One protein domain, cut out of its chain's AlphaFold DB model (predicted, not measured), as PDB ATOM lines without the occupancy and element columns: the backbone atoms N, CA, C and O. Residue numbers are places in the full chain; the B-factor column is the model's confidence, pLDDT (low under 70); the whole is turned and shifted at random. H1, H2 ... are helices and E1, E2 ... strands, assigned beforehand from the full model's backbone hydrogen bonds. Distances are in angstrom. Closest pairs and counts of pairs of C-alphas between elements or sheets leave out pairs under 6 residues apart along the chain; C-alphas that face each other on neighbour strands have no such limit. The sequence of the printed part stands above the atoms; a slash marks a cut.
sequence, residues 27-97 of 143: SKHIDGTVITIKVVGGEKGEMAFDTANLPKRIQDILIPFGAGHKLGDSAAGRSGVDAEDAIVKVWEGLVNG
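What this domain is: This is residues 27 to 97 of the 143 residues of an uncharacterized protein of Desulfuromonadales bacterium GWD2_54_10 (UniProt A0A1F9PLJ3). A three-stranded sheet has helices H2 and H3 packed over one face, the other face bare, and H1 off one end. The 71 printed residues run E1, E2, E3, H1, H2, H3; the strands form an antiparallel meander, each beside the one before. This mixed, two-layer domain is compact, radius of gyration of the C-alphas 11.4 A, spans 33 by 22 by 17 A.

How they stand to each other: E2, residues 34 to 39, pairs with E1, residues 27 to 31, N 29 and O 36 at 2.8 A, and with E3, residues 46 to 50, N 37 and O 47 at 2.8 A, within hydrogen-bond range. H2, residues 66 to 74, and H3, residues 81 to 95, touch as a helical hairpin; their closest C-alphas, Leu 71 and Ile 87, are 5.4 A apart. H1, residues 56 to 62, is not on the sheet. In H1, H2 and H3 every O i to N i+4 pair is within hydrogen-bond range.

Where its parts are: E1 begins at C-alpha 27 (-6.822, 43.081, -3.224). H3, 20.9 A long, ends at C-alpha 95 (-27.135, 39.693, 5.329).

The domain as a whole: The printed part has no cut and no long link. Residues 63 to 65 have pLDDT under 70.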
ATOM      1  N   SER A  27      -7.149  44.496  -3.037       82.94
ATOM      2  CA  SER A  27      -6.822  43.081  -3.224       82.94
ATOM      3  C   SER A  27      -7.924  42.216  -2.635       82.94
ATOM      4  O   SER A  27      -8.376  42.460  -1.519       82.94
ATOM      5  N   LYS A  28      -8.343  41.203  -3.395       85.31
ATOM      6  CA  LYS A  28      -9.348  40.228  -2.980       85.31
ATOM      7  C   LYS A  28      -8.778  38.819  -3.059       85.31
ATOM      8  O   LYS A  28      -8.083  38.496  -4.025       85.31
ATOM      9  N   HIS A  29      -9.105  38.005  -2.073       83.81
ATOM     10  CA  HIS A  29      -8.818  36.581  -2.028       83.81
ATOM     11  C   HIS A  29     -10.116  35.843  -1.703       83.81
ATOM     12  O   HIS A  29     -10.918  36.335  -0.914       83.81
ATOM     13  N   ILE A  30     -10.359  34.716  -2.365       82.19
ATOM     14  CA  ILE A  30     -11.560  33.905  -2.152       82.19
ATOM     15  C   ILE A  30     -11.070  32.510  -1.802       82.19
ATOM     16  O   ILE A  30     -10.397  31.887  -2.624       82.19
ATOM     17  N   ASP A  31     -11.407  32.059  -0.601       81.38
ATOM     18  CA  ASP A  31     -11.133  30.712  -0.117       81.38
ATOM     19  C   ASP A  31     -12.460  30.053   0.270       81.38
ATOM     20  O   ASP A  31     -13.078  30.387   1.283       81.38
ATOM     21  N   GLY A  32     -12.962  29.179  -0.608       81.62
ATOM     22  CA  GLY A  32     -14.270  28.547  -0.448       81.62
ATOM     23  C   GLY A  32     -15.403  29.568  -0.294       81.62
ATOM     24  O   GLY A  32     -15.751  30.268  -1.247       81.62
ATOM     25  N   THR A  33     -15.990  29.636   0.905       80.62
ATOM     26  CA  THR A  33     -17.098  30.547   1.241       80.62
ATOM     27  C   THR A  33     -16.633  31.902   1.769       80.62
ATOM     28  O   THR A  33     -17.452  32.818   1.868       80.62
ATOM     29  N   VAL A  34     -15.345  32.064   2.079       85.38
ATOM     30  CA  VAL A  34     -14.804  33.271   2.707       85.38
ATOM     31  C   VAL A  34     -14.147  34.163   1.661       85.38
ATOM     32  O   VAL A  34     -13.262  33.754   0.909       85.38
ATOM     33  N   ILE A  35     -14.581  35.420   1.621       86.12
ATOM     34  CA  ILE A  35     -14.025  36.458   0.759       86.12
ATOM     35  C   ILE A  35     -13.236  37.421   1.635       86.12
ATOM     36  O   ILE A  35     -13.816  38.161   2.426       86.12
ATOM     37  N   THR A  36     -11.922  37.458   1.452       88.44
ATOM     38  CA  THR A  36     -11.041  38.409   2.131       88.44
ATOM     39  C   THR A  36     -10.760  39.587   1.209       88.44
ATOM     40  O   THR A  36     -10.278  39.411   0.087       88.44
ATOM     41  N   ILE A  37     -11.056  40.800   1.669       88.19
ATOM     42  CA  ILE A  37     -10.819  42.047   0.942       88.19
ATOM     43  C   ILE A  37      -9.912  42.945   1.771       88.19
ATOM     44  O   ILE A  37     -10.173  43.201   2.941       88.19
ATOM     45  N   LYS A  38      -8.873  43.472   1.128       87.12
ATOM     46  CA  LYS A  38      -7.984  44.486   1.689       87.12
ATOM     47  C   LYS A  38      -8.024  45.725   0.814       87.12
ATOM     48  O   LYS A  38      -7.780  45.645  -0.396       87.12
ATOM     49  N   VAL A  39      -8.341  46.855   1.428       86.06
ATOM     50  CA  VAL A  39      -8.426  48.156   0.764       86.06
ATOM     51  C   VAL A  39      -7.130  48.923   1.009       86.06
ATOM     52  O   VAL A  39      -6.657  49.031   2.138       86.06
ATOM     53  N   VAL A  40      -6.529  49.460  -0.052       82.00
ATOM     54  CA  VAL A  40      -5.341  50.313   0.080       82.00
ATOM     55  C   VAL A  40      -5.756  51.670   0.653       82.00
ATOM     56  O   VAL A  40      -6.655  52.322   0.119       82.00
ATOM     57  N   GLY A  41      -5.084  52.091   1.729       78.25
ATOM     58  CA  GLY A  41      -5.384  53.332   2.454       78.25
ATOM     59  C   GLY A  41      -6.599  53.247   3.381       78.25
ATOM     60  O   GLY A  41      -7.072  54.286   3.831       78.25
ATOM     61  N   GLY A  42      -7.148  52.046   3.595       77.38
ATOM     62  CA  GLY A  42      -8.213  51.796   4.566       77.38
ATOM     63  C   GLY A  42      -7.664  51.582   5.978       77.38
ATOM     64  O   GLY A  42      -6.474  51.297   6.146       77.38
ATOM     65  N   GLU A  43      -8.521  51.724   6.984       83.69
ATOM     66  CA  GLU A  43      -8.144  51.618   8.400       83.69
ATOM     67  C   GLU A  43      -8.494  50.247   8.990       83.69
ATOM     68  O   GLU A  43      -7.871  49.809   9.958       83.69
ATOM     69  N   LYS A  44      -9.456  49.532   8.388       78.50
ATOM     70  CA  LYS A  44      -9.950  48.234   8.876       78.50
ATOM     71  C   LYS A  44      -9.039  47.064   8.496       78.50
ATOM     72  O   LYS A  44      -9.187  45.970   9.038       78.50
ATOM     73  N   GLY A  45      -8.077  47.276   7.598       82.06
ATOM     74  CA  GLY A  45      -7.096  46.263   7.214       82.06
ATOM     75  C   GLY A  45      -7.699  45.162   6.337       82.06
ATOM     76  O   GLY A  45      -8.187  45.432   5.240       82.06
ATOM     77  N   GLU A  46      -7.590  43.903   6.766       85.69
ATOM     78  CA  GLU A  46      -8.142  42.752   6.040       85.69
ATOM     79  C   GLU A  46      -9.542  42.419   6.560       85.69
ATOM     80  O   GLU A  46      -9.712  41.984   7.695       85.69
ATOM     81  N   MET A  47     -10.553  42.618   5.713       86.94
ATOM     82  CA  MET A  47     -11.950  42.318   6.019       86.94
ATOM     83  C   MET A  47     -12.323  40.951   5.447       86.94
ATOM     84  O   MET A  47     -12.178  40.730   4.244       86.94
ATOM     85  N   ALA A  48     -12.825  40.050   6.290       88.38
ATOM     86  CA  ALA A  48     -13.265  38.716   5.892       88.38
ATOM     87  C   ALA A  48     -14.799  38.622   5.889       88.38
ATOM     88  O   ALA A  48     -15.453  38.944   6.880       88.38
ATOM     89  N   PHE A  49     -15.363  38.154   4.779       87.50
ATOM     90  CA  PHE A  49     -16.802  38.033   4.561       87.50
ATOM     91  C   PHE A  49     -17.162  36.582   4.247       87.50
ATOM     92  O   PHE A  49     -16.855  36.084   3.164       87.50
ATOM     93  N   ASP A  50     -17.812  35.899   5.188       88.31
ATOM     94  CA  ASP A  50     -18.223  34.505   5.012       88.31
ATOM     95  C   ASP A  50     -19.627  34.407   4.414       88.31
ATOM     96  O   ASP A  50     -20.639  34.679   5.068       88.31
ATOM     97  N   THR A  51     -19.683  34.003   3.147       83.38
ATOM     98  CA  THR A  51     -20.919  33.844   2.373       83.38
ATOM     99  C   THR A  51     -21.839  32.748   2.910       83.38
ATOM    100  O   THR A  51     -23.030  32.777   2.597       83.38
ATOM    101  N   ALA A  52     -21.350  31.848   3.773       84.69
ATOM    102  CA  ALA A  52     -22.187  30.862   4.457       84.69
ATOM    103  C   ALA A  52     -23.197  31.505   5.427       84.69
ATOM    104  O   ALA A  52     -24.247  30.921   5.695       84.69
ATOM    105  N   ASN A  53     -22.929  32.729   5.899       84.44
ATOM    106  CA  ASN A  53     -23.830  33.474   6.785       84.44
ATOM    107  C   ASN A  53     -24.967  34.193   6.045       84.44
ATOM    108  O   ASN A  53     -25.825  34.813   6.672       84.44
ATOM    109  N   LEU A  54     -24.984  34.150   4.711       85.00
ATOM    110  CA  LEU A  54     -26.017  34.812   3.925       85.00
ATOM    111  C   LEU A  54     -27.309  33.983   3.904       85.00
ATOM    112  O   LEU A  54     -27.258  32.757   3.977       85.00
ATOM    113  N   PRO A  55     -28.489  34.600   3.736       88.19
ATOM    114  CA  PRO A  55     -29.727  33.854   3.532       88.19
ATOM    115  C   PRO A  55     -29.626  32.921   2.319       88.19
ATOM    116  O   PRO A  55     -29.061  33.303   1.296       88.19
ATOM    117  N   LYS A  56     -30.233  31.729   2.378       85.38
ATOM    118  CA  LYS A  56     -30.129  30.704   1.316       85.38
ATOM    119  C   LYS A  56     -30.452  31.239  -0.085       85.38
ATOM    120  O   LYS A  56     -29.720  30.982  -1.028       85.38
ATOM    121  N   ARG A  57     -31.471  32.099  -0.194       84.00
ATOM    122  CA  ARG A  57     -31.821  32.805  -1.439       84.00
ATOM    123  C   ARG A  57     -30.659  33.627  -2.012       84.00
ATOM    124  O   ARG A  57     -30.501  33.700  -3.222       84.00
ATOM    125  N   ILE A  58     -29.889  34.292  -1.156       82.88
ATOM    126  CA  ILE A  58     -28.731  35.103  -1.542       82.88
ATOM    127  C   ILE A  58     -27.533  34.211  -1.857       82.88
ATOM    128  O   ILE A  58     -26.824  34.486  -2.823       82.88
ATOM    129  N   GLN A  59     -27.339  33.131  -1.095       82.56
ATOM    130  CA  GLN A  59     -26.339  32.115  -1.411       82.56
ATOM    131  C   GLN A  59     -26.575  31.552  -2.817       82.56
ATOM    132  O   GLN A  59     -25.680  31.629  -3.646       82.56
ATOM    133  N   ASP A  60     -27.794  31.122  -3.150       81.25
ATOM    134  CA  ASP A  60     -28.121  30.573  -4.475       81.25
ATOM    135  C   ASP A  60     -27.832  31.565  -5.624       81.25
ATOM    136  O   ASP A  60     -27.420  31.165  -6.713       81.25
ATOM    137  N   ILE A  61     -27.997  32.872  -5.381       77.00
ATOM    138  CA  ILE A  61     -27.701  33.938  -6.354       77.00
ATOM    139  C   ILE A  61     -26.189  34.203  -6.474       77.00
ATOM    140  O   ILE A  61     -25.701  34.528  -7.557       77.00
ATOM    141  N   LEU A  62     -25.438  34.116  -5.371       74.44
ATOM    142  CA  LEU A  62     -24.043  34.563  -5.299       74.44
ATOM    143  C   LEU A  62     -23.003  33.435  -5.349       74.44
ATOM    144  O   LEU A  62     -21.852  33.738  -5.674       74.44
ATOM    145  N   ILE A  63     -23.389  32.183  -5.074       63.59
ATOM    146  CA  ILE A  63     -22.517  30.997  -4.999       63.59
ATOM    147  C   ILE A  63     -21.664  30.786  -6.253       63.59
ATOM    148  O   ILE A  63     -20.504  30.427  -6.079       63.59
ATOM    149  N   PRO A  64     -22.146  31.013  -7.494       63.38
ATOM    150  CA  PRO A  64     -21.301  30.768  -8.650       63.38
ATOM    151  C   PRO A  64     -20.077  31.684  -8.629       63.38
ATOM    152  O   PRO A  64     -18.971  31.180  -8.540       63.38
ATOM    153  N   PHE A  65     -20.250  33.011  -8.651       62.06
ATOM    154  CA  PHE A  65     -19.130  33.973  -8.673       62.06
ATOM    155  C   PHE A  65     -19.536  35.388  -8.199       62.06
ATOM    156  O   PHE A  65     -18.809  36.358  -8.403       62.06
ATOM    157  N   GLY A  66     -20.718  35.562  -7.601       76.81
ATOM    158  CA  GLY A  66     -21.357  36.878  -7.481       76.81
ATOM    159  C   GLY A  66     -20.856  37.730  -6.315       76.81
ATOM    160  O   GLY A  66     -20.681  38.939  -6.471       76.81
ATOM    161  N   ALA A  67     -20.613  37.126  -5.148       80.44
ATOM    162  CA  ALA A  67     -20.371  37.879  -3.914       80.44
ATOM    163  C   ALA A  67     -19.072  38.703  -3.971       80.44
ATOM    164  O   ALA A  67     -19.088  39.905  -3.711       80.44
ATOM    165  N   GLY A  68     -17.962  38.095  -4.403       81.25
ATOM    166  CA  GLY A  68     -16.671  38.789  -4.489       81.25
ATOM    167  C   GLY A  68     -16.643  39.894  -5.549       81.25
ATOM    168  O   GLY A  68     -15.927  40.883  -5.397       81.25
ATOM    169  N   HIS A  69     -17.427  39.756  -6.621       84.94
ATOM    170  CA  HIS A  69     -17.615  40.826  -7.601       84.94
ATOM    171  C   HIS A  69     -18.502  41.939  -7.057       84.94
ATOM    172  O   HIS A  69     -18.129  43.101  -7.150       84.94
ATOM    173  N   LYS A  70     -19.613  41.597  -6.403       85.94
ATOM    174  CA  LYS A  70     -20.542  42.571  -5.827       85.94
ATOM    175  C   LYS A  70     -19.883  43.454  -4.759       85.94
ATOM    176  O   LYS A  70     -20.112  44.662  -4.760       85.94
ATOM    177  N   LEU A  71     -19.052  42.871  -3.891       87.12
ATOM    178  CA  LEU A  71     -18.276  43.618  -2.894       87.12
ATOM    179  C   LEU A  71     -17.144  44.434  -3.543       87.12
ATOM    180  O   LEU A  71     -16.913  45.578  -3.172       87.12
ATOM    181  N   GLY A  72     -16.458  43.892  -4.551       85.19
ATOM    182  CA  GLY A  72     -15.428  44.647  -5.275       85.19
ATOM    183  C   GLY A  72     -15.988  45.841  -6.060       85.19
ATOM    184  O   GLY A  72     -15.369  46.904  -6.094       85.19
ATOM    185  N   ASP A  73     -17.169  45.686  -6.657       84.25
ATOM    186  CA  ASP A  73     -17.832  46.720  -7.452       84.25
ATOM    187  C   ASP A  73     -18.340  47.882  -6.590       84.25
ATOM    188  O   ASP A  73     -18.388  49.016  -7.066       84.25
ATOM    189  N   SER A  74     -18.686  47.645  -5.320       85.19
ATOM    190  CA  SER A  74     -19.091  48.728  -4.415       85.19
ATOM    191  C   SER A  74     -17.927  49.659  -4.068       85.19
ATOM    192  O   SER A  74     -18.125  50.865  -3.916       85.19
ATOM    193  N   ALA A  75     -16.704  49.131  -4.039       85.38
ATOM    194  CA  ALA A  75     -15.479  49.906  -3.869       85.38
ATOM    195  C   ALA A  75     -14.959  50.535  -5.178       85.38
ATOM    196  O   ALA A  75     -13.956  51.248  -5.166       85.38
ATOM    197  N   ALA A  76     -15.609  50.306  -6.327       82.94
ATOM    198  CA  ALA A  76     -15.134  50.828  -7.604       82.94
ATOM    199  C   ALA A  76     -15.163  52.368  -7.643       82.94
ATOM    200  O   ALA A  76     -16.202  53.003  -7.454       82.94
ATOM    201  N   GLY A  77     -14.002  52.963  -7.929       77.00
ATOM    202  CA  GLY A  77     -13.798  54.417  -7.951       77.00
ATOM    203  C   GLY A  77     -13.317  54.987  -6.616       77.00
ATOM    204  O   GLY A  77     -12.507  55.907  -6.635       77.00
ATOM    205  N   ARG A  78     -13.678  54.338  -5.504       83.75
ATOM    206  CA  ARG A  78     -13.374  54.757  -4.130       83.75
ATOM    207  C   ARG A  78     -11.989  54.285  -3.667       83.75
ATOM    208  O   ARG A  78     -11.355  53.428  -4.292       83.75
ATOM    209  N   SER A  79     -11.514  54.836  -2.554       81.19
ATOM    210  CA  SER A  79     -10.293  54.407  -1.856       81.19
ATOM    211  C   SER A  79     -10.402  54.670  -0.358       81.19
ATOM    212  O   SER A  79     -11.234  55.468   0.060       81.19
ATOM    213  N   GLY A  80      -9.553  54.017   0.435       84.19
ATOM    214  CA  GLY A  80      -9.521  54.199   1.883       84.19
ATOM    215  C   GLY A  80     -10.826  53.850   2.593       84.19
ATOM    216  O   GLY A  80     -11.538  52.940   2.162       84.19
ATOM    217  N   VAL A  81     -11.129  54.568   3.673       86.50
ATOM    218  CA  VAL A  81     -12.311  54.336   4.525       86.50
ATOM    219  C   VAL A  81     -13.614  54.347   3.715       86.50
ATOM    220  O   VAL A  81     -14.451  53.466   3.894       86.50
ATOM    221  N   ASP A  82     -13.743  55.231   2.720       83.38
ATOM    222  CA  ASP A  82     -14.933  55.301   1.856       83.38
ATOM    223  C   ASP A  82     -15.183  54.006   1.068       83.38
ATOM    224  O   ASP A  82     -16.327  53.607   0.827       83.38
ATOM    225  N   ALA A  83     -14.112  53.335   0.632       85.25
ATOM    226  CA  ALA A  83     -14.226  52.043  -0.034       85.25
ATOM    227  C   ALA A  83     -14.594  50.934   0.963       85.25
ATOM    228  O   ALA A  83     -15.406  50.074   0.625       85.25
ATOM    229  N   GLU A  84     -14.047  50.965   2.179       87.62
ATOM    230  CA  GLU A  84     -14.391  50.008   3.235       87.62
ATOM    231  C   GLU A  84     -15.864  50.120   3.642       87.62
ATOM    232  O   GLU A  84     -16.572  49.115   3.697       87.62
ATOM    233  N   ASP A  85     -16.365  51.336   3.839       89.00
ATOM    234  CA  ASP A  85     -17.753  51.578   4.228       89.00
ATOM    235  C   ASP A  85     -18.737  51.196   3.118       89.00
ATOM    236  O   ASP A  85     -19.795  50.617   3.383       89.00
ATOM    237  N   ALA A  86     -18.374  51.422   1.852       86.75
ATOM    238  CA  ALA A  86     -19.167  50.958   0.716       86.75
ATOM    239  C   ALA A  86     -19.245  49.421   0.636       86.75
ATOM    240  O   ALA A  86     -20.279  48.877   0.235       86.75
ATOM    241  N   ILE A  87     -18.174  48.709   1.000       89.00
ATOM    242  CA  ILE A  87     -18.154  47.241   1.078       89.00
ATOM    243  C   ILE A  87     -19.053  46.766   2.223       89.00
ATOM    244  O   ILE A  87     -19.933  45.935   1.994       89.00
ATOM    245  N   VAL A  88     -18.879  47.330   3.422       90.12
ATOM    246  CA  VAL A  88     -19.644  46.960   4.625       90.12
ATOM    247  C   VAL A  88     -21.140  47.172   4.413       90.12
ATOM    248  O   VAL A  88     -21.925  46.257   4.639       90.12
ATOM    249  N   LYS A  89     -21.543  48.317   3.862       88.88
ATOM    250  CA  LYS A  89     -22.955  48.613   3.591       88.88
ATOM    251  C   LYS A  89     -23.603  47.620   2.623       88.88
ATOM    252  O   LYS A  89     -24.774  47.271   2.765       88.88
ATOM    253  N   VAL A  90     -22.862  47.169   1.609       88.88
ATOM    254  CA  VAL A  90     -23.359  46.137   0.688       88.88
ATOM    255  C   VAL A  90     -23.434  44.782   1.385       88.88
ATOM    256  O   VAL A  90     -24.407  44.063   1.174       88.88
ATOM    257  N   TRP A  91     -22.456  44.445   2.225       89.56
ATOM    258  CA  TRP A  91     -22.471  43.219   3.019       89.56
ATOM    259  C   TRP A  91     -23.670  43.150   3.972       89.56
ATOM    260  O   TRP A  91     -24.396  42.161   3.964       89.56
ATOM    261  N   GLU A  92     -23.945  44.217   4.722       89.31
ATOM    262  CA  GLU A  92     -25.106  44.309   5.617       89.31
ATOM    263  C   GLU A  92     -26.429  44.133   4.858       89.31
ATOM    264  O   GLU A  92     -27.299  43.374   5.282       89.31
ATOM    265  N   GLY A  93     -26.559  44.756   3.681       86.50
ATOM    266  CA  GLY A  93     -27.715  44.554   2.804       86.50
ATOM    267  C   GLY A  93     -27.888  43.093   2.372       86.50
ATOM    268  O   GLY A  93     -29.001  42.566   2.384       86.50
ATOM    269  N   LEU A  94     -26.787  42.406   2.050       86.31
ATOM    270  CA  LEU A  94     -26.811  40.983   1.702       86.31
ATOM    271  C   LEU A  94     -27.231  40.100   2.883       86.31
ATOM    272  O   LEU A  94     -28.022  39.176   2.685       86.31
ATOM    273  N   VAL A  95     -26.745  40.393   4.092       87.19
ATOM    274  CA  VAL A  95     -27.135  39.693   5.329       87.19
ATOM    275  C   VAL A  95     -28.630  39.875   5.608       87.19
ATOM    276  O   VAL A  95     -29.314  38.908   5.935       87.19
ATOM    277  N   ASN A  96     -29.172  41.071   5.358       85.94
ATOM    278  CA  ASN A  96     -30.605  41.368   5.484       85.94
ATOM    279  C   ASN A  96     -31.475  40.744   4.370       85.94
ATOM    280  O   ASN A  96     -32.696  40.888   4.379       85.94
ATOM    281  N   GLY A  97     -30.877  40.036   3.405       81.06
ATOM    282  CA  GLY A  97     -31.594  39.400   2.295       81.06
ATOM    283  C   GLY A  97     -31.902  40.333   1.119       81.06
ATOM    284  O   GLY A  97     -32.602  39.936   0.180       81.06
TER     285      GLY A  97